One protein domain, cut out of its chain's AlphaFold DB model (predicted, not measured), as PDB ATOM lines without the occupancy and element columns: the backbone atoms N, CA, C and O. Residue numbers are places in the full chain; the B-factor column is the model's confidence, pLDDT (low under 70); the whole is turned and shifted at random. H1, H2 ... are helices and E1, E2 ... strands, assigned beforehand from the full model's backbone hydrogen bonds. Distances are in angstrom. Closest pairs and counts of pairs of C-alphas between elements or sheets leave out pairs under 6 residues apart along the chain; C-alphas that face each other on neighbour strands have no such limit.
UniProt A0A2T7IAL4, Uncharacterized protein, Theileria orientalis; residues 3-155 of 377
ATOM      1  N   ASN A   3      41.686  34.759 102.785       87.56
ATOM      2  CA  ASN A   3      41.474  33.837 103.898       87.56
ATOM      3  C   ASN A   3      42.821  33.433 104.485       87.56
ATOM      4  O   ASN A   3      43.628  32.841 103.779       87.56
ATOM      5  N   ILE A   4      43.048  33.746 105.757       89.50
ATOM      6  CA  ILE A   4      44.315  33.499 106.442       89.50
ATOM      7  C   ILE A   4      44.061  32.592 107.633       89.50
ATOM      8  O   ILE A   4      43.359  32.973 108.570       89.50
ATOM      9  N   THR A   5      44.659  31.404 107.617       92.50
ATOM     10  CA  THR A   5      44.587  30.458 108.734       92.50
ATOM     11  C   THR A   5      45.958  30.261 109.367       92.50
ATOM     12  O   THR A   5      46.908  29.806 108.734       92.50
ATOM     13  N   PHE A   6      46.050  30.567 110.657       92.56
ATOM     14  CA  PHE A   6      47.232  30.301 111.466       92.56
ATOM     15  C   PHE A   6      47.105  28.926 112.130       92.56
ATOM     16  O   PHE A   6      46.231  28.731 112.973       92.56
ATOM     17  N   ASP A   7      47.945  27.963 111.744       90.62
ATOM     18  CA  ASP A   7      47.944  26.603 112.297       90.62
ATOM     19  C   ASP A   7      48.867  26.528 113.516       90.62
ATOM     20  O   ASP A   7      50.083  26.432 113.376       90.62
ATOM     21  N   LEU A   8      48.287  26.539 114.720       88.19
ATOM     22  CA  LEU A   8      49.028  26.503 115.988       88.19
ATOM     23  C   LEU A   8      49.696  25.143 116.268       88.19
ATOM     24  O   LEU A   8      50.432  24.991 117.250       88.19
ATOM     25  N   GLY A   9      49.421  24.131 115.440       84.00
ATOM     26  CA  GLY A   9      50.160  22.873 115.425       84.00
ATOM     27  C   GLY A   9      51.528  22.997 114.747       84.00
ATOM     28  O   GLY A   9      52.406  22.177 115.005       84.00
ATOM     29  N   LYS A  10      51.744  24.022 113.911       87.06
ATOM     30  CA  LYS A  10      53.029  24.282 113.248       87.06
ATOM     31  C   LYS A  10      53.954  25.063 114.176       87.06
ATOM     32  O   LYS A  10      53.769  26.253 114.387       87.06
ATOM     33  N   ARG A  11      54.938  24.364 114.742       81.00
ATOM     34  CA  ARG A  11      55.854  24.892 115.774       81.00
ATOM     35  C   ARG A  11      57.328  24.820 115.383       81.00
ATOM     36  O   ARG A  11      58.163  25.409 116.059       81.00
ATOM     37  N   ASP A  12      57.603  24.160 114.263       76.50
ATOM     38  CA  ASP A  12      58.937  23.931 113.732       76.50
ATOM     39  C   ASP A  12      59.047  24.496 112.311       76.50
ATOM     40  O   ASP A  12      58.074  24.495 111.549       76.50
ATOM     41  N   GLY A  13      60.256  24.927 111.948       78.44
ATOM     42  CA  GLY A  13      60.564  25.512 110.641       78.44
ATOM     43  C   GLY A  13      60.496  27.042 110.615       78.44
ATOM     44  O   GLY A  13      60.124  27.680 111.594       78.44
ATOM     45  N   ALA A  14      60.902  27.628 109.485       84.88
ATOM     46  CA  ALA A  14      60.941  29.083 109.290       84.88
ATOM     47  C   ALA A  14      59.632  29.655 108.712       84.88
ATOM     48  O   ALA A  14      59.305  30.819 108.944       84.88
ATOM     49  N   SER A  15      58.876  28.853 107.960       91.56
ATOM     50  CA  SER A  15      57.565  29.220 107.420       91.56
ATOM     51  C   SER A  15      56.739  27.984 107.055       91.56
ATOM     52  O   SER A  15      57.246  26.859 107.006       91.56
ATOM     53  N   TYR A  16      55.444  28.184 106.820       93.75
ATOM     54  CA  TYR A  16      54.545  27.195 106.229       93.75
ATOM     55  C   TYR A  16      53.496  27.885 105.355       93.75
ATOM     56  O   TYR A  16      53.185  29.056 105.548       93.75
ATOM     57  N   VAL A  17      52.920  27.149 104.406       91.19
ATOM     58  CA  VAL A  17      51.844  27.663 103.550       91.19
ATOM     59  C   VAL A  17      50.492  27.240 104.116       91.19
ATOM     60  O   VAL A  17      50.277  26.060 104.396       91.19
ATOM     61  N   SER A  18      49.574  28.193 104.264       89.25
ATOM     62  CA  SER A  18      48.178  27.945 104.628       89.25
ATOM     63  C   SER A  18      47.251  28.804 103.779       89.25
ATOM     64  O   SER A  18      47.489  29.995 103.614       89.25
ATOM     65  N   ASP A  19      46.195  28.203 103.229       88.50
ATOM     66  CA  ASP A  19      45.258  28.871 102.308       88.50
ATOM     67  C   ASP A  19      45.943  29.538 101.094       88.50
ATOM     68  O   ASP A  19      45.458  30.532 100.563       88.50
ATOM     69  N   GLY A  20      47.089  29.003 100.656       86.44
ATOM     70  CA  GLY A  20      47.900  29.585  99.578       86.44
ATOM     71  C   GLY A  20      48.775  30.771  99.999       86.44
ATOM     72  O   GLY A  20      49.493  31.306  99.161       86.44
ATOM     73  N   ASN A  21      48.759  31.147 101.280       88.44
ATOM     74  CA  ASN A  21      49.535  32.248 101.841       88.44
ATOM     75  C   ASN A  21      50.724  31.720 102.645       88.44
ATOM     76  O   ASN A  21      50.587  30.754 103.402       88.44
ATOM     77  N   GLU A  22      51.889  32.349 102.496       91.75
ATOM     78  CA  GLU A  22      53.058  32.032 103.315       91.75
ATOM     79  C   GLU A  22      52.919  32.665 104.704       91.75
ATOM     80  O   GLU A  22      52.664  33.860 104.845       91.75
ATOM     81  N   ILE A  23      53.086  31.845 105.738       92.62
ATOM     82  CA  ILE A  23      53.084  32.252 107.136       92.62
ATOM     83  C   ILE A  23      54.475  32.003 107.697       92.62
ATOM     84  O   ILE A  23      54.935  30.861 107.744       92.62
ATOM     85  N   HIS A  24      55.135  33.058 108.155       92.44
ATOM     86  CA  HIS A  24      56.440  32.946 108.791       92.44
ATOM     87  C   HIS A  24      56.286  32.515 110.243       92.44
ATOM     88  O   HIS A  24      55.384  32.974 110.946       92.44
ATOM     89  N   LEU A  25      57.182  31.645 110.691       91.81
ATOM     90  CA  LEU A  25      57.193  31.121 112.043       91.81
ATOM     91  C   LEU A  25      58.482  31.541 112.741       91.81
ATOM     92  O   LEU A  25      59.580  31.309 112.240       91.81
ATOM     93  N   LEU A  26      58.343  32.149 113.914       87.88
ATOM     94  CA  LEU A  26      59.465  32.565 114.744       87.88
ATOM     95  C   LEU A  26      59.288  32.019 116.162       87.88
ATOM     96  O   LEU A  26      58.260  32.228 116.809       87.88
ATOM     97  N   SER A  27      60.317  31.335 116.656       80.44
ATOM     98  CA  SER A  27      60.454  30.972 118.066       80.44
ATOM     99  C   SER A  27      61.349  31.989 118.763       80.44
ATOM    100  O   SER A  27      62.440  32.277 118.268       80.44
ATOM    101  N   PHE A  28      60.944  32.484 119.930       70.12
ATOM    102  CA  PHE A  28      61.772  33.396 120.720       70.12
ATOM    103  C   PHE A  28      62.108  32.787 122.080       70.12
ATOM    104  O   PHE A  28      61.259  32.101 122.659       70.12
ATOM    105  N   PRO A  29      63.306  33.069 122.631       62.03
ATOM    106  CA  PRO A  29      63.582  32.812 124.035       62.03
ATOM    107  C   PRO A  29      62.578  33.609 124.863       62.03
ATOM    108  O   PRO A  29      62.560  34.841 124.832       62.03
ATOM    109  N   ASN A  30      61.697  32.904 125.557       69.00
ATOM    110  CA  ASN A  30      60.717  33.540 126.414       69.00
ATOM    111  C   ASN A  30      61.358  33.868 127.769       69.00
ATOM    112  O   ASN A  30      62.141  33.081 128.301       69.00
ATOM    113  N   THR A  31      61.023  35.021 128.342       79.88
ATOM    114  CA  THR A  31      61.435  35.396 129.703       79.88
ATOM    115  C   THR A  31      60.636  34.651 130.776       79.88
ATOM    116  O   THR A  31      61.060  34.596 131.932       79.88
ATOM    117  N   PHE A  32      59.505  34.049 130.402       86.19
ATOM    118  CA  PHE A  32      58.671  33.247 131.288       86.19
ATOM    119  C   PHE A  32      59.249  31.839 131.473       86.19
ATOM    120  O   PHE A  32      59.447  31.081 130.522       86.19
ATOM    121  N   ARG A  33      59.511  31.462 132.726       86.38
ATOM    122  CA  ARG A  33      60.064  30.153 133.083       86.38
ATOM    123  C   ARG A  33      59.056  29.053 132.760       86.38
ATOM    124  O   ARG A  33      57.918  29.121 133.222       86.38
ATOM    125  N   ARG A  34      59.524  27.995 132.084       87.25
ATOM    126  CA  ARG A  34      58.743  26.806 131.675       87.25
ATOM    127  C   ARG A  34      57.675  27.087 130.611       87.25
ATOM    128  O   ARG A  34      56.730  26.303 130.475       87.25
ATOM    129  N   TYR A  35      57.791  28.205 129.903       87.88
ATOM    130  CA  TYR A  35      56.874  28.566 128.836       87.88
ATOM    131  C   TYR A  35      57.613  28.827 127.532       87.88
ATOM    132  O   TYR A  35      58.554  29.616 127.473       87.88
ATOM    133  N   SER A  36      57.076  28.277 126.454       87.69
ATOM    134  CA  SER A  36      57.488  28.529 125.080       87.69
ATOM    135  C   SER A  36      56.485  29.459 124.403       87.69
ATOM    136  O   SER A  36      55.301  29.494 124.752       87.69
ATOM    137  N   SER A  37      56.959  30.255 123.445       88.69
ATOM    138  CA  SER A  37      56.073  31.026 122.576       88.69
ATOM    139  C   SER A  37      56.465  30.869 121.114       88.69
ATOM    140  O   SER A  37      57.649  30.876 120.772       88.69
ATOM    141  N   TRP A  38      55.447  30.735 120.267       89.88
ATOM    142  CA  TRP A  38      55.597  30.676 118.817       89.88
ATOM    143  C   TRP A  38      54.798  31.803 118.185       89.88
ATOM    144  O   TRP A  38      53.630  32.022 118.520       89.88
ATOM    145  N   GLN A  39      55.455  32.541 117.301       91.81
ATOM    146  CA  GLN A  39      54.874  33.654 116.573       91.81
ATOM    147  C   GLN A  39      54.656  33.238 115.131       91.81
ATOM    148  O   GLN A  39      55.601  32.881 114.435       91.81
ATOM    149  N   HIS A  40      53.410  33.316 114.696       93.44
ATOM    150  CA  HIS A  40      53.007  33.114 113.323       93.44
ATOM    151  C   HIS A  40      52.711  34.480 112.722       93.44
ATOM    152  O   HIS A  40      51.901  35.228 113.271       93.44
ATOM    153  N   ILE A  41      53.370  34.822 111.624       91.88
ATOM    154  CA  ILE A  41      53.336  36.162 111.049       91.88
ATOM    155  C   ILE A  41      52.889  36.055 109.600       91.88
ATOM    156  O   ILE A  41      53.499  35.356 108.794       91.88
ATOM    157  N   TYR A  42      51.824  36.779 109.288       90.19
ATOM    158  CA  TYR A  42      51.346  37.014 107.943       90.19
ATOM    159  C   TYR A  42      51.496  38.496 107.605       90.19
ATOM    160  O   TYR A  42      50.910  39.351 108.265       90.19
ATOM    161  N   GLY A  43      52.270  38.810 106.573       84.12
ATOM    162  CA  GLY A  43      52.341  40.150 105.998       84.12
ATOM    163  C   GLY A  43      51.917  40.060 104.540       84.12
ATOM    164  O   GLY A  43      52.722  39.568 103.750       84.12
ATOM    165  N   PRO A  44      50.689  40.463 104.165       69.81
ATOM    166  CA  PRO A  44      50.290  40.425 102.771       69.81
ATOM    167  C   PRO A  44      51.232  41.295 101.927       69.81
ATOM    168  O   PRO A  44      51.726  42.322 102.406       69.81
ATOM    169  N   PRO A  45      51.466  40.931 100.655       65.88
ATOM    170  CA  PRO A  45      52.315  41.719  99.765       65.88
ATOM    171  C   PRO A  45      51.777  43.146  99.561       65.88
ATOM    172  O   PRO A  45      52.562  44.051  99.304       65.88
ATOM    173  N   ASN A  46      50.460  43.349  99.722       74.00
ATOM    174  CA  ASN A  46      49.789  44.649  99.732       74.00
ATOM    175  C   ASN A  46      48.776  44.729 100.892       74.00
ATOM    176  O   ASN A  46      48.145  43.716 101.195       74.00
ATOM    177  N   PRO A  47      48.551  45.908 101.506       78.31
ATOM    178  CA  PRO A  47      47.534  46.067 102.542       78.31
ATOM    179  C   PRO A  47      46.135  45.649 102.064       78.31
ATOM    180  O   PRO A  47      45.738  45.957 100.941       78.31
ATOM    181  N   SER A  48      45.376  44.968 102.923       79.06
ATOM    182  CA  SER A  48      44.080  44.370 102.568       79.06
ATOM    183  C   SER A  48      42.998  44.765 103.573       79.06
ATOM    184  O   SER A  48      43.200  44.680 104.783       79.06
ATOM    185  N   GLU A  49      41.836  45.207 103.090       76.75
ATOM    186  CA  GLU A  49      40.681  45.553 103.941       76.75
ATOM    187  C   GLU A  49      39.806  44.334 104.275       76.75
ATOM    188  O   GLU A  49      39.066  44.340 105.255       76.75
ATOM    189  N   ASN A  50      39.902  43.268 103.474       77.31
ATOM    190  CA  ASN A  50      38.972  42.141 103.489       77.31
ATOM    191  C   ASN A  50      39.678  40.830 103.845       77.31
ATOM    192  O   ASN A  50      39.741  39.916 103.015       77.31
ATOM    193  N   ILE A  51      40.177  40.738 105.080       79.38
ATOM    194  CA  ILE A  51      40.836  39.538 105.606       79.38
ATOM    195  C   ILE A  51      39.877  38.735 106.492       79.38
ATOM    196  O   ILE A  51      39.304  39.247 107.453       79.38
ATOM    197  N   LYS A  52      39.737  37.442 106.194       85.56
ATOM    198  CA  LYS A  52      39.156  36.449 107.094       85.56
ATOM    199  C   LYS A  52      40.280  35.821 107.909       85.56
ATOM    200  O   LYS A  52      41.092  35.072 107.378       85.56
ATOM    201  N   PHE A  53      40.316  36.141 109.195       89.06
ATOM    202  CA  PHE A  53      41.346  35.688 110.121       89.06
ATOM    203  C   PHE A  53      40.877  34.428 110.857       89.06
ATOM    204  O   PHE A  53      39.878  34.458 111.574       89.06
ATOM    205  N   ASN A  54      41.579  33.309 110.684       91.31
ATOM    206  CA  ASN A  54      41.289  32.052 111.369       91.31
ATOM    207  C   ASN A  54      42.498  31.536 112.146       91.31
ATOM    208  O   ASN A  54      43.653  31.755 111.784       91.31
ATOM    209  N   VAL A  55      42.207  30.759 113.179       90.25
ATOM    210  CA  VAL A  55      43.182  30.018 113.972       90.25
ATOM    211  C   VAL A  55      42.786  28.550 113.948       90.25
ATOM    212  O   VAL A  55      41.675  28.197 114.336       90.25
ATOM    213  N   LYS A  56      43.690  27.689 113.487       88.12
ATOM    214  CA  LYS A  56      43.537  26.240 113.557       88.12
ATOM    215  C   LYS A  56      44.246  25.727 114.808       88.12
ATOM    216  O   LYS A  56      45.453  25.888 114.979       88.12
ATOM    217  N   CYS A  57      43.458  25.141 115.695       80.00
ATOM    218  CA  CYS A  57      43.880  24.545 116.949       80.00
ATOM    219  C   CYS A  57      44.656  23.242 116.707       80.00
ATOM    220  O   CYS A  57      44.513  22.593 115.669       80.00
ATOM    221  N   ALA A  58      45.442  22.822 117.701       71.44
ATOM    222  CA  ALA A  58      46.223  21.584 117.628       71.44
ATOM    223  C   ALA A  58      45.354  20.316 117.487       71.44
ATOM    224  O   ALA A  58      45.813  19.317 116.946       71.44
ATOM    225  N   ASP A  59      44.097  20.368 117.933       66.50
ATOM    226  CA  ASP A  59      43.099  19.302 117.774       66.50
ATOM    227  C   ASP A  59      42.391  19.318 116.402       66.50
ATOM    228  O   ASP A  59      41.475  18.537 116.160       66.50
ATOM    229  N   GLY A  60      42.802  20.213 115.498       72.19
ATOM    230  CA  GLY A  60      42.256  20.349 114.151       72.19
ATOM    231  C   GLY A  60      41.037  21.264 114.037       72.19
ATOM    232  O   GLY A  60      40.638  21.574 112.913       72.19
ATOM    233  N   ARG A  61      40.462  21.750 115.148       77.81
ATOM    234  CA  ARG A  61      39.356  22.719 115.093       77.81
ATOM    235  C   ARG A  61      39.823  24.046 114.507       77.81
ATOM    236  O   ARG A  61      40.909  24.517 114.822       77.81
ATOM    237  N   VAL A  62      38.982  24.678 113.692       84.56
ATOM    238  CA  VAL A  62      39.257  25.996 113.103       84.56
ATOM    239  C   VAL A  62      38.310  27.025 113.706       84.56
ATOM    240  O   VAL A  62      37.093  26.868 113.656       84.56
ATOM    241  N   VAL A  63      38.880  28.085 114.268       85.88
ATOM    242  CA  VAL A  63      38.167  29.201 114.889       85.88
ATOM    243  C   VAL A  63      38.332  30.441 114.019       85.88
ATOM    244  O   VAL A  63      39.452  30.892 113.798       85.88
ATOM    245  N   THR A  64      37.229  31.017 113.542       89.44
ATOM    246  CA  THR A  64      37.252  32.305 112.830       89.44
ATOM    247  C   THR A  64      37.170  33.460 113.826       89.44
ATOM    248  O   THR A  64      36.250  33.518 114.643       89.44
ATOM    249  N   LEU A  65      38.110  34.396 113.725       88.94
ATOM    250  CA  LEU A  65      38.240  35.586 114.556       88.94
ATOM    251  C   LEU A  65      37.905  36.837 113.732       88.94
ATOM    252  O   LEU A  65      38.341  36.988 112.592       88.94
ATOM    253  N   SER A  66      37.137  37.755 114.313       86.00
ATOM    254  CA  SER A  66      36.804  39.045 113.708       86.00
ATOM    255  C   SER A  66      37.544  40.183 114.402       86.00
ATOM    256  O   SER A  66      37.464  40.330 115.626       86.00
ATOM    257  N   LEU A  67      38.217  40.998 113.585       81.81
ATOM    258  CA  LEU A  67      38.901  42.238 113.971       81.81
ATOM    259  C   LEU A  67      37.980  43.470 113.900       81.81
ATOM    260  O   LEU A  67      38.425  44.592 114.127       81.81
ATOM    261  N   ALA A  68      36.696  43.287 113.570       77.50
ATOM    262  CA  ALA A  68      35.760  44.397 113.420       77.50
ATOM    263  C   ALA A  68      35.697  45.258 114.694       77.50
ATOM    264  O   ALA A  68      35.608  44.728 115.804       77.50
ATOM    265  N   ASN A  69      35.707  46.581 114.510       74.56
ATOM    266  CA  ASN A  69      35.668  47.608 115.560       74.56
ATOM    267  C   ASN A  69      36.858  47.617 116.541       74.56
ATOM    268  O   ASN A  69      36.807  48.355 117.521       74.56
ATOM    269  N   LEU A  70      37.907  46.822 116.308       76.88
ATOM    270  CA  LEU A  70      39.167  46.937 117.049       76.88
ATOM    271  C   LEU A  70      40.105  47.949 116.400       76.88
ATOM    272  O   LEU A  70      40.700  48.766 117.090       76.88
ATOM    273  N   ILE A  71      40.223  47.887 115.077       74.75
ATOM    274  CA  ILE A  71      40.966  48.847 114.267       74.75
ATOM    275  C   ILE A  71      40.349  48.878 112.869       74.75
ATOM    276  O   ILE A  71      39.802  47.879 112.392       74.75
ATOM    277  N   SER A  72      40.425  50.025 112.213       72.88
ATOM    278  CA  SER A  72      40.000  50.181 110.823       72.88
ATOM    279  C   SER A  72      41.087  49.640 109.887       72.88
ATOM    280  O   SER A  72      42.271  49.893 110.112       72.88
ATOM    281  N   GLY A  73      40.702  48.904 108.840       68.25
ATOM    282  CA  GLY A  73      41.623  48.512 107.763       68.25
ATOM    283  C   GLY A  73      42.037  49.703 106.877       68.25
ATOM    284  O   GLY A  73      41.502  50.799 107.064       68.25
ATOM    285  N   PRO A  74      42.953  49.500 105.906       79.50
ATOM    286  CA  PRO A  74      43.563  48.231 105.473       79.50
ATOM    287  C   PRO A  74      44.675  47.698 106.393       79.50
ATOM    288  O   PRO A  74      45.454  48.461 106.962       79.50
ATOM    289  N   TYR A  75      44.781  46.370 106.510       82.25
ATOM    290  CA  TYR A  75      45.762  45.686 107.360       82.25
ATOM    291  C   TYR A  75      47.062  45.401 106.609       82.25
ATOM    292  O   TYR A  75      47.032  44.836 105.516       82.25
ATOM    293  N   LYS A  76      48.201  45.743 107.218       83.25
ATOM    294  CA  LYS A  76      49.543  45.557 106.644       83.25
ATOM    295  C   LYS A  76      50.238  44.292 107.137       83.25
ATOM    296  O   LYS A  76      51.008  43.694 106.396       83.25
ATOM    297  N   TYR A  77      50.005  43.897 108.383       86.25
ATOM    298  CA  TYR A  77      50.436  42.596 108.887       86.25
ATOM    299  C   TYR A  77      49.489  42.104 109.980       86.25
ATOM    300  O   TYR A  77      48.879  42.899 110.701       86.25
ATOM    301  N   LEU A  78      49.411  40.785 110.107       89.12
ATOM    302  CA  LEU A  78      48.709  40.045 111.142       89.12
ATOM    303  C   LEU A  78      49.687  39.064 111.778       89.12
ATOM    304  O   LEU A  78      50.355  38.299 111.091       89.12
ATOM    305  N   GLN A  79      49.755  39.060 113.098       90.88
ATOM    306  CA  GLN A  79      50.608  38.167 113.854       90.88
ATOM    307  C   GLN A  79      49.824  37.518 114.989       90.88
ATOM    308  O   GLN A  79      49.068  38.161 115.718       90.88
ATOM    309  N   VAL A  80      50.069  36.226 115.168       92.69
ATOM    310  CA  VAL A  80      49.531  35.415 116.250       92.69
ATOM    311  C   VAL A  80      50.684  34.865 117.069       92.69
ATOM    312  O   VAL A  80      51.519  34.128 116.562       92.69
ATOM    313  N   THR A  81      50.729  35.214 118.348       91.25
ATOM    314  CA  THR A  81      51.696  34.683 119.310       91.25
ATOM    315  C   THR A  81      50.982  33.727 120.246       91.25
ATOM    316  O   THR A  81      50.115  34.147 121.005       91.25
ATOM    317  N   ALA A  82      51.336  32.452 120.223       90.25
ATOM    318  CA  ALA A  82      50.726  31.450 121.084       90.25
ATOM    319  C   ALA A  82      51.708  31.032 122.190       90.25
ATOM    320  O   ALA A  82      52.863  30.718 121.903       90.25
ATOM    321  N   TYR A  83      51.254  31.055 123.448       89.38
ATOM    322  CA  TYR A  83      52.060  30.706 124.627       89.38
ATOM    323  C   TYR A  83      51.701  29.317 125.136       89.38
ATOM    324  O   TYR A  83      50.529  29.044 125.386       89.38
ATOM    325  N   PHE A  84      52.697  28.467 125.354       86.62
ATOM    326  CA  PHE A  84      52.516  27.075 125.754       86.62
ATOM    327  C   PHE A  84      53.348  26.751 126.977       86.62
ATOM    328  O   PHE A  84      54.438  27.286 127.152       86.62
ATOM    329  N   ARG A  85      52.845  25.838 127.805       85.94
ATOM    330  CA  ARG A  85      53.644  25.240 128.869       85.94
ATOM    331  C   ARG A  85      54.557  24.165 128.280       85.94
ATOM    332  O   ARG A  85      54.076  23.299 127.549       85.94
ATOM    333  N   ASP A  86      55.834  24.202 128.644       83.69
ATOM    334  CA  ASP A  86      56.843  23.254 128.149       83.69
ATOM    335  C   ASP A  86      56.581  21.821 128.637       83.69
ATOM    336  O   ASP A  86      56.851  20.853 127.935       83.69
ATOM    337  N   ASP A  87      56.018  21.674 129.842       75.25
ATOM    338  CA  ASP A  87      55.788  20.377 130.488       75.25
ATOM    339  C   ASP A  87      54.493  19.663 130.053       75.25
ATOM    340  O   ASP A  87      54.261  18.524 130.460       75.25
ATOM    341  N   ASN A  88      53.642  20.290 129.229       64.50
ATOM    342  CA  ASN A  88      52.342  19.716 128.881       64.50
ATOM    343  C   ASN A  88      51.730  20.312 127.603       64.50
ATOM    344  O   ASN A  88      50.709  21.005 127.618       64.50
ATOM    345  N   HIS A  89      52.335  19.990 126.460       60.06
ATOM    346  CA  HIS A  89      51.862  20.440 125.148       60.06
ATOM    347  C   HIS A  89      50.464  19.924 124.752       60.06
ATOM    348  O   HIS A  89      49.885  20.452 123.801       60.06
ATOM    349  N   GLY A  90      49.913  18.937 125.471       59.75
ATOM    350  CA  GLY A  90      48.583  18.371 125.224       59.75
ATOM    351  C   GLY A  90      47.412  19.255 125.675       59.75
ATOM    352  O   GLY A  90      46.283  19.002 125.271       59.75
ATOM    353  N   VAL A  91      47.661  20.295 126.482       62.22
ATOM    354  CA  VAL A  91      46.626  21.249 126.942       62.22
ATOM    355  C   VAL A  91      46.348  22.344 125.899       62.22
ATOM    356  O   VAL A  91      45.301  22.986 125.937       62.22
ATOM    357  N   GLY A  92      47.247  22.522 124.925       73.50
ATOM    358  CA  GLY A  92      47.177  23.604 123.943       73.50
ATOM    359  C   GLY A  92      47.760  24.925 124.468       73.50
ATOM    360  O   GLY A  92      48.439  24.939 125.499       73.50
ATOM    361  N   PRO A  93      47.571  26.034 123.734       83.50
ATOM    362  CA  PRO A  93      48.069  27.332 124.157       83.50
ATOM    363  C   PRO A  93      47.244  27.888 125.315       83.50
ATOM    364  O   PRO A  93      46.037  27.685 125.404       83.50
ATOM    365  N   ILE A  94      47.907  28.629 126.195       85.25
ATOM    366  CA  ILE A  94      47.310  29.255 127.379       85.25
ATOM    367  C   ILE A  94      46.785  30.643 127.021       85.25
ATOM    368  O   ILE A  94      45.671  31.021 127.386       85.25
ATOM    369  N   PHE A  95      47.577  31.380 126.245       88.56
ATOM    370  CA  PHE A  95      47.229  32.692 125.717       88.56
ATOM    371  C   PHE A  95      47.496  32.767 124.222       88.56
ATOM    372  O   PHE A  95      48.437  32.157 123.707       88.56
ATOM    373  N   LEU A  96      46.685  33.592 123.568       90.31
ATOM    374  CA  LEU A  96      46.862  34.026 122.197       90.31
ATOM    375  C   LEU A  96      47.070  35.545 122.184       90.31
ATOM    376  O   LEU A  96      46.159  36.308 122.496       90.31
ATOM    377  N   GLY A  97      48.269  35.989 121.833       90.62
ATOM    378  CA  GLY A  97      48.553  37.371 121.474       90.62
ATOM    379  C   GLY A  97      48.175  37.608 120.021       90.62
ATOM    380  O   GLY A  97      48.773  37.004 119.136       90.62
ATOM    381  N   VAL A  98      47.207  38.478 119.773       89.62
ATOM    382  CA  VAL A  98      46.848  38.924 118.430       89.62
ATOM    383  C   VAL A  98      47.444  40.314 118.237       89.62
ATOM    384  O   VAL A  98      47.165  41.237 119.003       89.62
ATOM    385  N   ILE A  99      48.309  40.435 117.236       88.50
ATOM    386  CA  ILE A  99      48.999  41.671 116.880       88.50
ATOM    387  C   ILE A  99      48.632  41.990 115.447       88.50
ATOM    388  O   ILE A  99      48.730  41.138 114.569       88.50
ATOM    389  N   PHE A 100      48.211  43.214 115.201       86.75
ATOM    390  CA  PHE A 100      47.898  43.660 113.857       86.75
ATOM    391  C   PHE A 100      48.337  45.098 113.688       86.75
ATOM    392  O   PHE A 100      48.321  45.883 114.639       86.75
ATOM    393  N   SER A 101      48.715  45.432 112.459       85.62
ATOM    394  CA  SER A 101      48.860  46.824 112.063       85.62
ATOM    395  C   SER A 101      47.941  47.171 110.916       85.62
ATOM    396  O   SER A 101      47.736  46.370 109.998       85.62
ATOM    397  N   SER A 102      47.420  48.389 110.969       82.69
ATOM    398  CA  SER A 102      46.754  49.021 109.843       82.69
ATOM    399  C   SER A 102      47.645  50.097 109.233       82.69
ATOM    400  O   SER A 102      48.568  50.618 109.867       82.69
ATOM    401  N   GLN A 103      47.371  50.407 107.974       74.19
ATOM    402  CA  GLN A 103      47.927  51.563 107.294       74.19
ATOM    403  C   GLN A 103      46.790  52.532 106.987       74.19
ATOM    404  O   GLN A 103      45.839  52.180 106.294       74.19
ATOM    405  N   THR A 104      46.887  53.765 107.471       62.28
ATOM    406  CA  THR A 104      45.942  54.824 107.114       62.28
ATOM    407  C   THR A 104      46.392  55.506 105.821       62.28
ATOM    408  O   THR A 104      47.177  56.455 105.835       62.28
ATOM    409  N   GLY A 105      45.886  55.017 104.683       61.03
ATOM    410  CA  GLY A 105      46.065  55.636 103.360       61.03
ATOM    411  C   GLY A 105      47.522  55.963 102.989       61.03
ATOM    412  O   GLY A 105      48.442  55.210 103.311       61.03
ATOM    413  N   ASP A 106      47.728  57.114 102.336       52.00
ATOM    414  CA  ASP A 106      49.031  57.615 101.849       52.00
ATOM    415  C   ASP A 106      49.999  58.075 102.956       52.00
ATOM    416  O   ASP A 106      51.078  58.601 102.678       52.00
ATOM    417  N   SER A 107      49.640  57.904 104.229       53.44
ATOM    418  CA  SER A 107      50.499  58.308 105.337       53.44
ATOM    419  C   SER A 107      51.422  57.171 105.783       53.44
ATOM    420  O   SER A 107      51.061  55.995 105.789       53.44
ATOM    421  N   SER A 108      52.632  57.524 106.222       58.06
ATOM    422  CA  SER A 108      53.573  56.612 106.888       58.06
ATOM    423  C   SER A 108      53.139  56.224 108.309       58.06
ATOM    424  O   SER A 108      53.909  55.595 109.036       58.06
ATOM    425  N   PHE A 109      51.944  56.637 108.741       59.69
ATOM    426  CA  PHE A 109      51.410  56.314 110.053       59.69
ATOM    427  C   PHE A 109      50.815  54.907 110.027       59.69
ATOM    428  O   PHE A 109      49.812  54.636 109.372       59.69
ATOM    429  N   SER A 110      51.465  54.002 110.753       70.69
ATOM    430  CA  SER A 110      50.932  52.679 111.051       70.69
ATOM    431  C   SER A 110      50.485  52.639 112.500       70.69
ATOM    432  O   SER A 110      51.301  52.854 113.401       70.69
ATOM    433  N   GLU A 111      49.223  52.318 112.735       81.00
ATOM    434  CA  GLU A 111      48.758  51.973 114.070       81.00
ATOM    435  C   GLU A 111      49.001  50.477 114.282       81.00
ATOM    436  O   GLU A 111      48.645  49.653 113.442       81.00
ATOM    437  N   THR A 112      49.672  50.124 115.380       84.06
ATOM    438  CA  THR A 112      49.887  48.733 115.790       84.06
ATOM    439  C   THR A 112      49.176  48.500 117.105       84.06
ATOM    440  O   THR A 112      49.454  49.174 118.095       84.06
ATOM    441  N   VAL A 113      48.311  47.495 117.126       85.12
ATOM    442  CA  VAL A 113      47.585  47.080 118.322       85.12
ATOM    443  C   VAL A 113      48.023  45.669 118.684       85.12
ATOM    444  O   VAL A 113      48.129  44.787 117.830       85.12
ATOM    445  N   LYS A 114      48.299  45.466 119.973       88.94
ATOM    446  CA  LYS A 114      48.737  44.193 120.540       88.94
ATOM    447  C   LYS A 114      47.853  43.852 121.725       88.94
ATOM    448  O   LYS A 114      47.899  44.529 122.748       88.94
ATOM    449  N   LEU A 115      47.066  42.795 121.576       88.81
ATOM    450  CA  LEU A 115      46.101  42.361 122.578       88.81
ATOM    451  C   LEU A 115      46.298  40.883 122.871       88.81
ATOM    452  O   LEU A 115      46.459  40.075 121.957       88.81
ATOM    453  N   PHE A 116      46.278  40.525 124.150       90.69
ATOM    454  CA  PHE A 116      46.392  39.138 124.576       90.69
ATOM    455  C   PHE A 116      45.058  38.634 125.079       90.69
ATOM    456  O   PHE A 116      44.393  39.282 125.879       90.69
ATOM    457  N   TYR A 117      44.681  37.450 124.636       88.50
ATOM    458  CA  TYR A 117      43.426  36.823 124.998       88.50
ATOM    459  C   TYR A 117      43.708  35.473 125.627       88.50
ATOM    460  O   TYR A 117      44.574  34.723 125.164       88.50
ATOM    461  N   ARG A 118      42.954  35.145 126.675       85.94
ATOM    462  CA  ARG A 118      42.950  33.788 127.217       85.94
ATOM    463  C   ARG A 118      42.431  32.853 126.136       85.94
ATOM    464  O   ARG A 118      41.364  33.087 125.567       85.94
ATOM    465  N   PHE A 119      43.169  31.786 125.851       82.81
ATOM    466  CA  PHE A 119      42.790  30.894 124.759       82.81
ATOM    467  C   PHE A 119      41.457  30.183 125.032       82.81
ATOM    468  O   PHE A 119      40.655  30.002 124.117       82.81
ATOM    469  N   SER A 120      41.170  29.892 126.305       73.19
ATOM    470  CA  SER A 120      39.895  29.325 126.759       73.19
ATOM    471  C   SER A 120      38.680  30.177 126.385       73.19
ATOM    472  O   SER A 120      37.646  29.624 126.010       73.19
ATOM    473  N   GLU A 121      38.789  31.506 126.451       74.88
ATOM    474  CA  GLU A 121      37.708  32.429 126.083       74.88
ATOM    475  C   GLU A 121      37.477  32.436 124.566       74.88
ATOM    476  O   GLU A 121      36.330  32.455 124.117       74.88
ATOM    477  N   ILE A 122      38.544  32.340 123.765       78.25
ATOM    478  CA  ILE A 122      38.444  32.237 122.303       78.25
ATOM    479  C   ILE A 122      37.725  30.943 121.903       78.25
ATOM    480  O   ILE A 122      36.742  30.982 121.162       78.25
ATOM    481  N   THR A 123      38.181  29.798 122.413       73.81
ATOM    482  CA  THR A 123      37.601  28.487 122.077       73.81
ATOM    483  C   THR A 123      36.181  28.318 122.607       73.81
ATOM    484  O   THR A 123      35.367  27.615 122.018       73.81
ATOM    485  N   ALA A 124      35.850  28.973 123.720       64.50
ATOM    486  CA  ALA A 124      34.498  28.930 124.253       64.50
ATOM    487  C   ALA A 124      33.496  29.613 123.315       64.50
ATOM    488  O   ALA A 124      32.444  29.060 122.996       64.50
ATOM    489  N   ASN A 125      33.861  30.792 122.814       62.53
ATOM    490  CA  ASN A 125      33.000  31.583 121.945       62.53
ATOM    491  C   ASN A 125      32.940  31.059 120.502       62.53
ATOM    492  O   ASN A 125      31.989  31.367 119.785       62.53
ATOM    493  N   SER A 126      33.897  30.228 120.074       66.44
ATOM    494  CA  SER A 126      33.934  29.697 118.704       66.44
ATOM    495  C   SER A 126      32.783  28.745 118.377       66.44
ATOM    496  O   SER A 126      32.430  28.575 117.213       66.44
ATOM    497  N   CYS A 127      32.161  28.136 119.390       55.34
ATOM    498  CA  CYS A 127      31.013  27.243 119.210       55.34
ATOM    499  C   CYS A 127      29.761  27.975 118.687       55.34
ATOM    500  O   CYS A 127      28.834  27.332 118.200       55.34
ATOM    501  N   HIS A 128      29.736  29.309 118.769       53.47
ATOM    502  CA  HIS A 128      28.618  30.155 118.345       53.47
ATOM    503  C   HIS A 128      28.861  30.846 116.990       53.47
ATOM    504  O   HIS A 128      28.076  31.701 116.582       53.47
ATOM    505  N   GLY A 129      29.936  30.477 116.282       69.50
ATOM    506  CA  GLY A 129      30.314  31.050 114.991       69.50
ATOM    507  C   GLY A 129      31.569  31.919 115.080       69.50
ATOM    508  O   GLY A 129      32.563  31.537 115.695       69.50
ATOM    509  N   VAL A 130      31.548  33.076 114.414       83.19
ATOM    510  CA  VAL A 130      32.701  33.987 114.352       83.19
ATOM    511  C   VAL A 130      32.907  34.676 115.703       83.19
ATOM    512  O   VAL A 130      32.024  35.388 116.184       83.19
ATOM    513  N   VAL A 131      34.097  34.526 116.283       81.50
ATOM    514  CA  VAL A 131      34.465  35.158 117.555       81.50
ATOM    515  C   VAL A 131      34.826  36.620 117.312       81.50
ATOM    516  O   VAL A 131      35.782  36.925 116.601       81.50
ATOM    517  N   LYS A 132      34.080  37.546 117.915       84.69
ATOM    518  CA  LYS A 132      34.380  38.983 117.861       84.69
ATOM    519  C   LYS A 132      35.366  39.334 118.970       84.69
ATOM    520  O   LYS A 132      34.989  39.347 120.138       84.69
ATOM    521  N   LEU A 133      36.615  39.636 118.616       84.56
ATOM    522  CA  LEU A 133      37.670  39.884 119.607       84.56
ATOM    523  C   LEU A 133      37.391  41.114 120.493       84.56
ATOM    524  O   LEU A 133      37.785  41.122 121.654       84.56
ATOM    525  N   MET A 134      36.652  42.110 119.990       82.06
ATOM    526  CA  MET A 134      36.195  43.275 120.771       82.06
ATOM    527  C   MET A 134      35.292  42.905 121.961       82.06
ATOM    528  O   MET A 134      35.140  43.688 122.890       82.06
ATOM    529  N   SER A 135      34.641  41.739 121.904       78.62
ATOM    530  CA  SER A 135      33.714  41.261 122.934       78.62
ATOM    531  C   SER A 135      34.412  40.423 124.006       78.62
ATOM    532  O   SER A 135      33.762  39.988 124.952       78.62
ATOM    533  N   LEU A 136      35.717  40.173 123.855       79.56
ATOM    534  CA  LEU A 136      36.525  39.434 124.818       79.56
ATOM    535  C   LEU A 136      37.304  40.395 125.716       79.56
ATOM    536  O   LEU A 136      37.685  41.491 125.305       79.56
ATOM    537  N   SER A 137      37.595  39.952 126.939       81.12
ATOM    538  CA  SER A 137      38.475  40.694 127.838       81.12
ATOM    539  C   SER A 137      39.926  40.492 127.410       81.12
ATOM    540  O   SER A 137      40.493  39.413 127.572       81.12
ATOM    541  N   SER A 138      40.524  41.535 126.837       85.75
ATOM    542  CA  SER A 138      41.946  41.524 126.501       85.75
ATOM    543  C   SER A 138      42.809  41.842 127.724       85.75
ATOM    544  O   SER A 138      42.426  42.601 128.614       85.75
ATOM    545  N   VAL A 139      43.993  41.244 127.762       85.12
ATOM    546  CA  VAL A 139      45.059  41.533 128.713       85.12
ATOM    547  C   VAL A 139      46.073  42.425 128.007       85.12
ATOM    548  O   VAL A 139      46.544  42.103 126.911       85.12
ATOM    549  N   SER A 140      46.388  43.561 128.630       82.62
ATOM    550  CA  SER A 140      47.431  44.471 128.150       82.62
ATOM    551  C   SER A 140      48.794  43.762 128.123       82.62
ATOM    552  O   SER A 140      49.057  42.950 129.016       82.62
ATOM    553  N   PRO A 141      49.686  44.072 127.163       81.00
ATOM    554  CA  PRO A 141      51.033  43.502 127.114       81.00
ATOM    555  C   PRO A 141      51.804  43.594 128.430       81.00
ATOM    556  O   PRO A 141      52.497  42.648 128.790       81.00
ATOM    557  N   ASP A 142      51.627  44.693 129.160       82.88
ATOM    558  CA  ASP A 142      52.355  44.971 130.403       82.88
ATOM    559  C   ASP A 142      51.857  44.133 131.589       82.88
ATOM    560  O   ASP A 142      52.545  43.993 132.597       82.88
ATOM    561  N   LEU A 143      50.652  43.566 131.475       84.50
ATOM    562  CA  LEU A 143      50.029  42.729 132.501       84.50
ATOM    563  C   LEU A 143      50.237  41.233 132.242       84.50
ATOM    564  O   LEU A 143      49.899  40.407 133.094       84.50
ATOM    565  N   LEU A 144      50.782  40.860 131.080       86.25
ATOM    566  CA  LEU A 144      51.123  39.474 130.791       86.25
ATOM    567  C   LEU A 144      52.399  39.099 131.555       86.25
ATOM    568  O   LEU A 144      53.510  39.394 131.121       86.25
ATOM    569  N   GLY A 145      52.227  38.439 132.698       88.31
ATOM    570  CA  GLY A 145      53.318  38.002 133.567       88.31
ATOM    571  C   GLY A 145      53.349  36.494 133.813       88.31
ATOM    572  O   GLY A 145      52.401  35.771 133.498       88.31
ATOM    573  N   GLN A 146      54.441  36.039 134.437       89.00
ATOM    574  CA  GLN A 146      54.642  34.648 134.857       89.00
ATOM    575  C   GLN A 146      53.465  34.131 135.697       89.00
ATOM    576  O   GLN A 146      52.899  33.094 135.367       89.00
ATOM    577  N   ASP A 147      53.064  34.878 136.729       85.06
ATOM    578  CA  ASP A 147      52.003  34.461 137.654       85.06
ATOM    579  C   ASP A 147      50.661  34.275 136.941       85.06
ATOM    580  O   ASP A 147      49.939  33.317 137.207       85.06
ATOM    581  N   LEU A 148      50.352  35.145 135.973       85.75
ATOM    582  CA  LEU A 148      49.138  35.035 135.169       85.75
ATOM    583  C   LEU A 148      49.176  33.792 134.268       85.75
ATOM    584  O   LEU A 148      48.165  33.103 134.126       85.75
ATOM    585  N   LEU A 149      50.327  33.481 133.663       85.31
ATOM    586  CA  LEU A 149      50.504  32.265 132.864       85.31
ATOM    587  C   LEU A 149      50.406  30.997 133.718       85.31
ATOM    588  O   LEU A 149      49.775  30.030 133.285       85.31
ATOM    589  N   ASP A 150      51.002  30.995 134.911       82.56
ATOM    590  CA  ASP A 150      50.941  29.882 135.863       82.56
ATOM    591  C   ASP A 150      49.512  29.678 136.386       82.56
ATOM    592  O   ASP A 150      49.030  28.544 136.420       82.56
ATOM    593  N   GLU A 151      48.792  30.756 136.711       77.25
ATOM    594  CA  GLU A 151      47.382  30.698 137.104       77.25
ATOM    595  C   GLU A 151      46.519  30.126 135.972       77.25
ATOM    596  O   GLU A 151      45.787  29.158 136.182       77.25
ATOM    597  N   GLN A 152      46.625  30.669 134.756       75.38
ATOM    598  CA  GLN A 152      45.833  30.181 133.626       75.38
ATOM    599  C   GLN A 152      46.198  28.748 133.237       75.38
ATOM    600  O   GLN A 152      45.306  27.967 132.914       75.38
ATOM    601  N   TYR A 153      47.473  28.359 133.314       76.62
ATOM    602  CA  TYR A 153      47.874  26.969 133.107       76.62
ATOM    603  C   TYR A 153      47.281  26.046 134.170       76.62
ATOM    604  O   TYR A 153      46.718  25.013 133.819       76.62
ATOM    605  N   ARG A 154      47.349  26.418 135.458       71.31
ATOM    606  CA  ARG A 154      46.733  25.650 136.551       71.31
ATOM    607  C   ARG A 154      45.242  25.462 136.292       71.31
ATOM    608  O   ARG A 154      44.743  24.350 136.438       71.31
ATOM    609  N   LEU A 155      44.540  26.516 135.881       65.56
ATOM    610  CA  LEU A 155      43.116  26.449 135.561       65.56
ATOM    611  C   LEU A 155      42.838  25.571 134.332       65.56
ATOM    612  O   LEU A 155      41.962  24.711 134.376       65.56
TER     613      LEU A 155
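What this domain is: This is residues 3 to 155 of the 377 residues of an uncharacterized protein of Theileria orientalis (UniProt A0A2T7IAL4). A twisted sheet of six strands is partly covered by a small sheet of three, in a lopsided sandwich. Helix H2 packs on the large sheet beside its strands, and H1 grazes both sheets. The 153 printed residues hold nine named strands and then two named helices; the class is mixed. The large sheet runs E2 E3 E4 E7 E8 E9, antiparallel throughout; the small one runs E1 E5 E6, mixed. The whole is compact, with a radius of gyration of the C-alphas of 15.1 A and spans of 46 by 33 by 30 A.

How they stand to each other: Start at E1, residues 3 to 7, parallel to E5, residues 51 to 56; N 4 and O 52 are 2.9 A apart. E5 forms a hairpin with E6, residues 62 to 66, where N 55 and O 63 are 2.8 A apart. Next look at E2, residues 15 to 18, E3, residues 21 to 28, and E4, residues 35 to 42: a meander, each strand the antiparallel neighbour of the one before, with N 16 and O 23 at 2.9 A and N 26 and O 39 at 2.9 A. A second meander is E7, residues 75 to 85, E8, residues 95 to 103, and E9, residues 110 to 118, with N 79 and O 99 at 2.7 A and N 98 and O 115 at 2.8 A. E4 and E7 are antiparallel, N 40 and O 80 lying 2.8 A apart. The two sheets form a sandwich, face to face, with planes 19 degrees apart. H1, residues 119 to 128, only grazes both sheets; its closest C-alpha pair with E6 is Val 63 and Ser 126, 5.7 A. H2, residues 146 to 155, is on one face of the large sheet, making two layers, at a height over the sheet of 6.7 A, over none of its strands. Every O i to N i+4 pair is within hydrogen-bond range in H2, and 4 of 6 in H1.

Where its parts are: Find C-alpha 3 at (41.474, 33.837, 103.898), where E1 begins. E7, the longest strand, runs 30.7 A from C-alpha 75 at (45.762, 45.686, 107.360); E8 spans 26.4 A and E9 26.1 A. H1 spans 15.6 A and H2 14.2 A, ending at C-alpha 155, (43.116, 26.449, 135.561).

The domain as a whole: The farthest C-alphas, Asp 87 and Asp 106, are 47.5 A apart. The printed part has no cut; the link H1 to H2, 17 residues, is long. Look for pLDDT under 70 at 23 residues, among them 104 to 109 and 124 to 129.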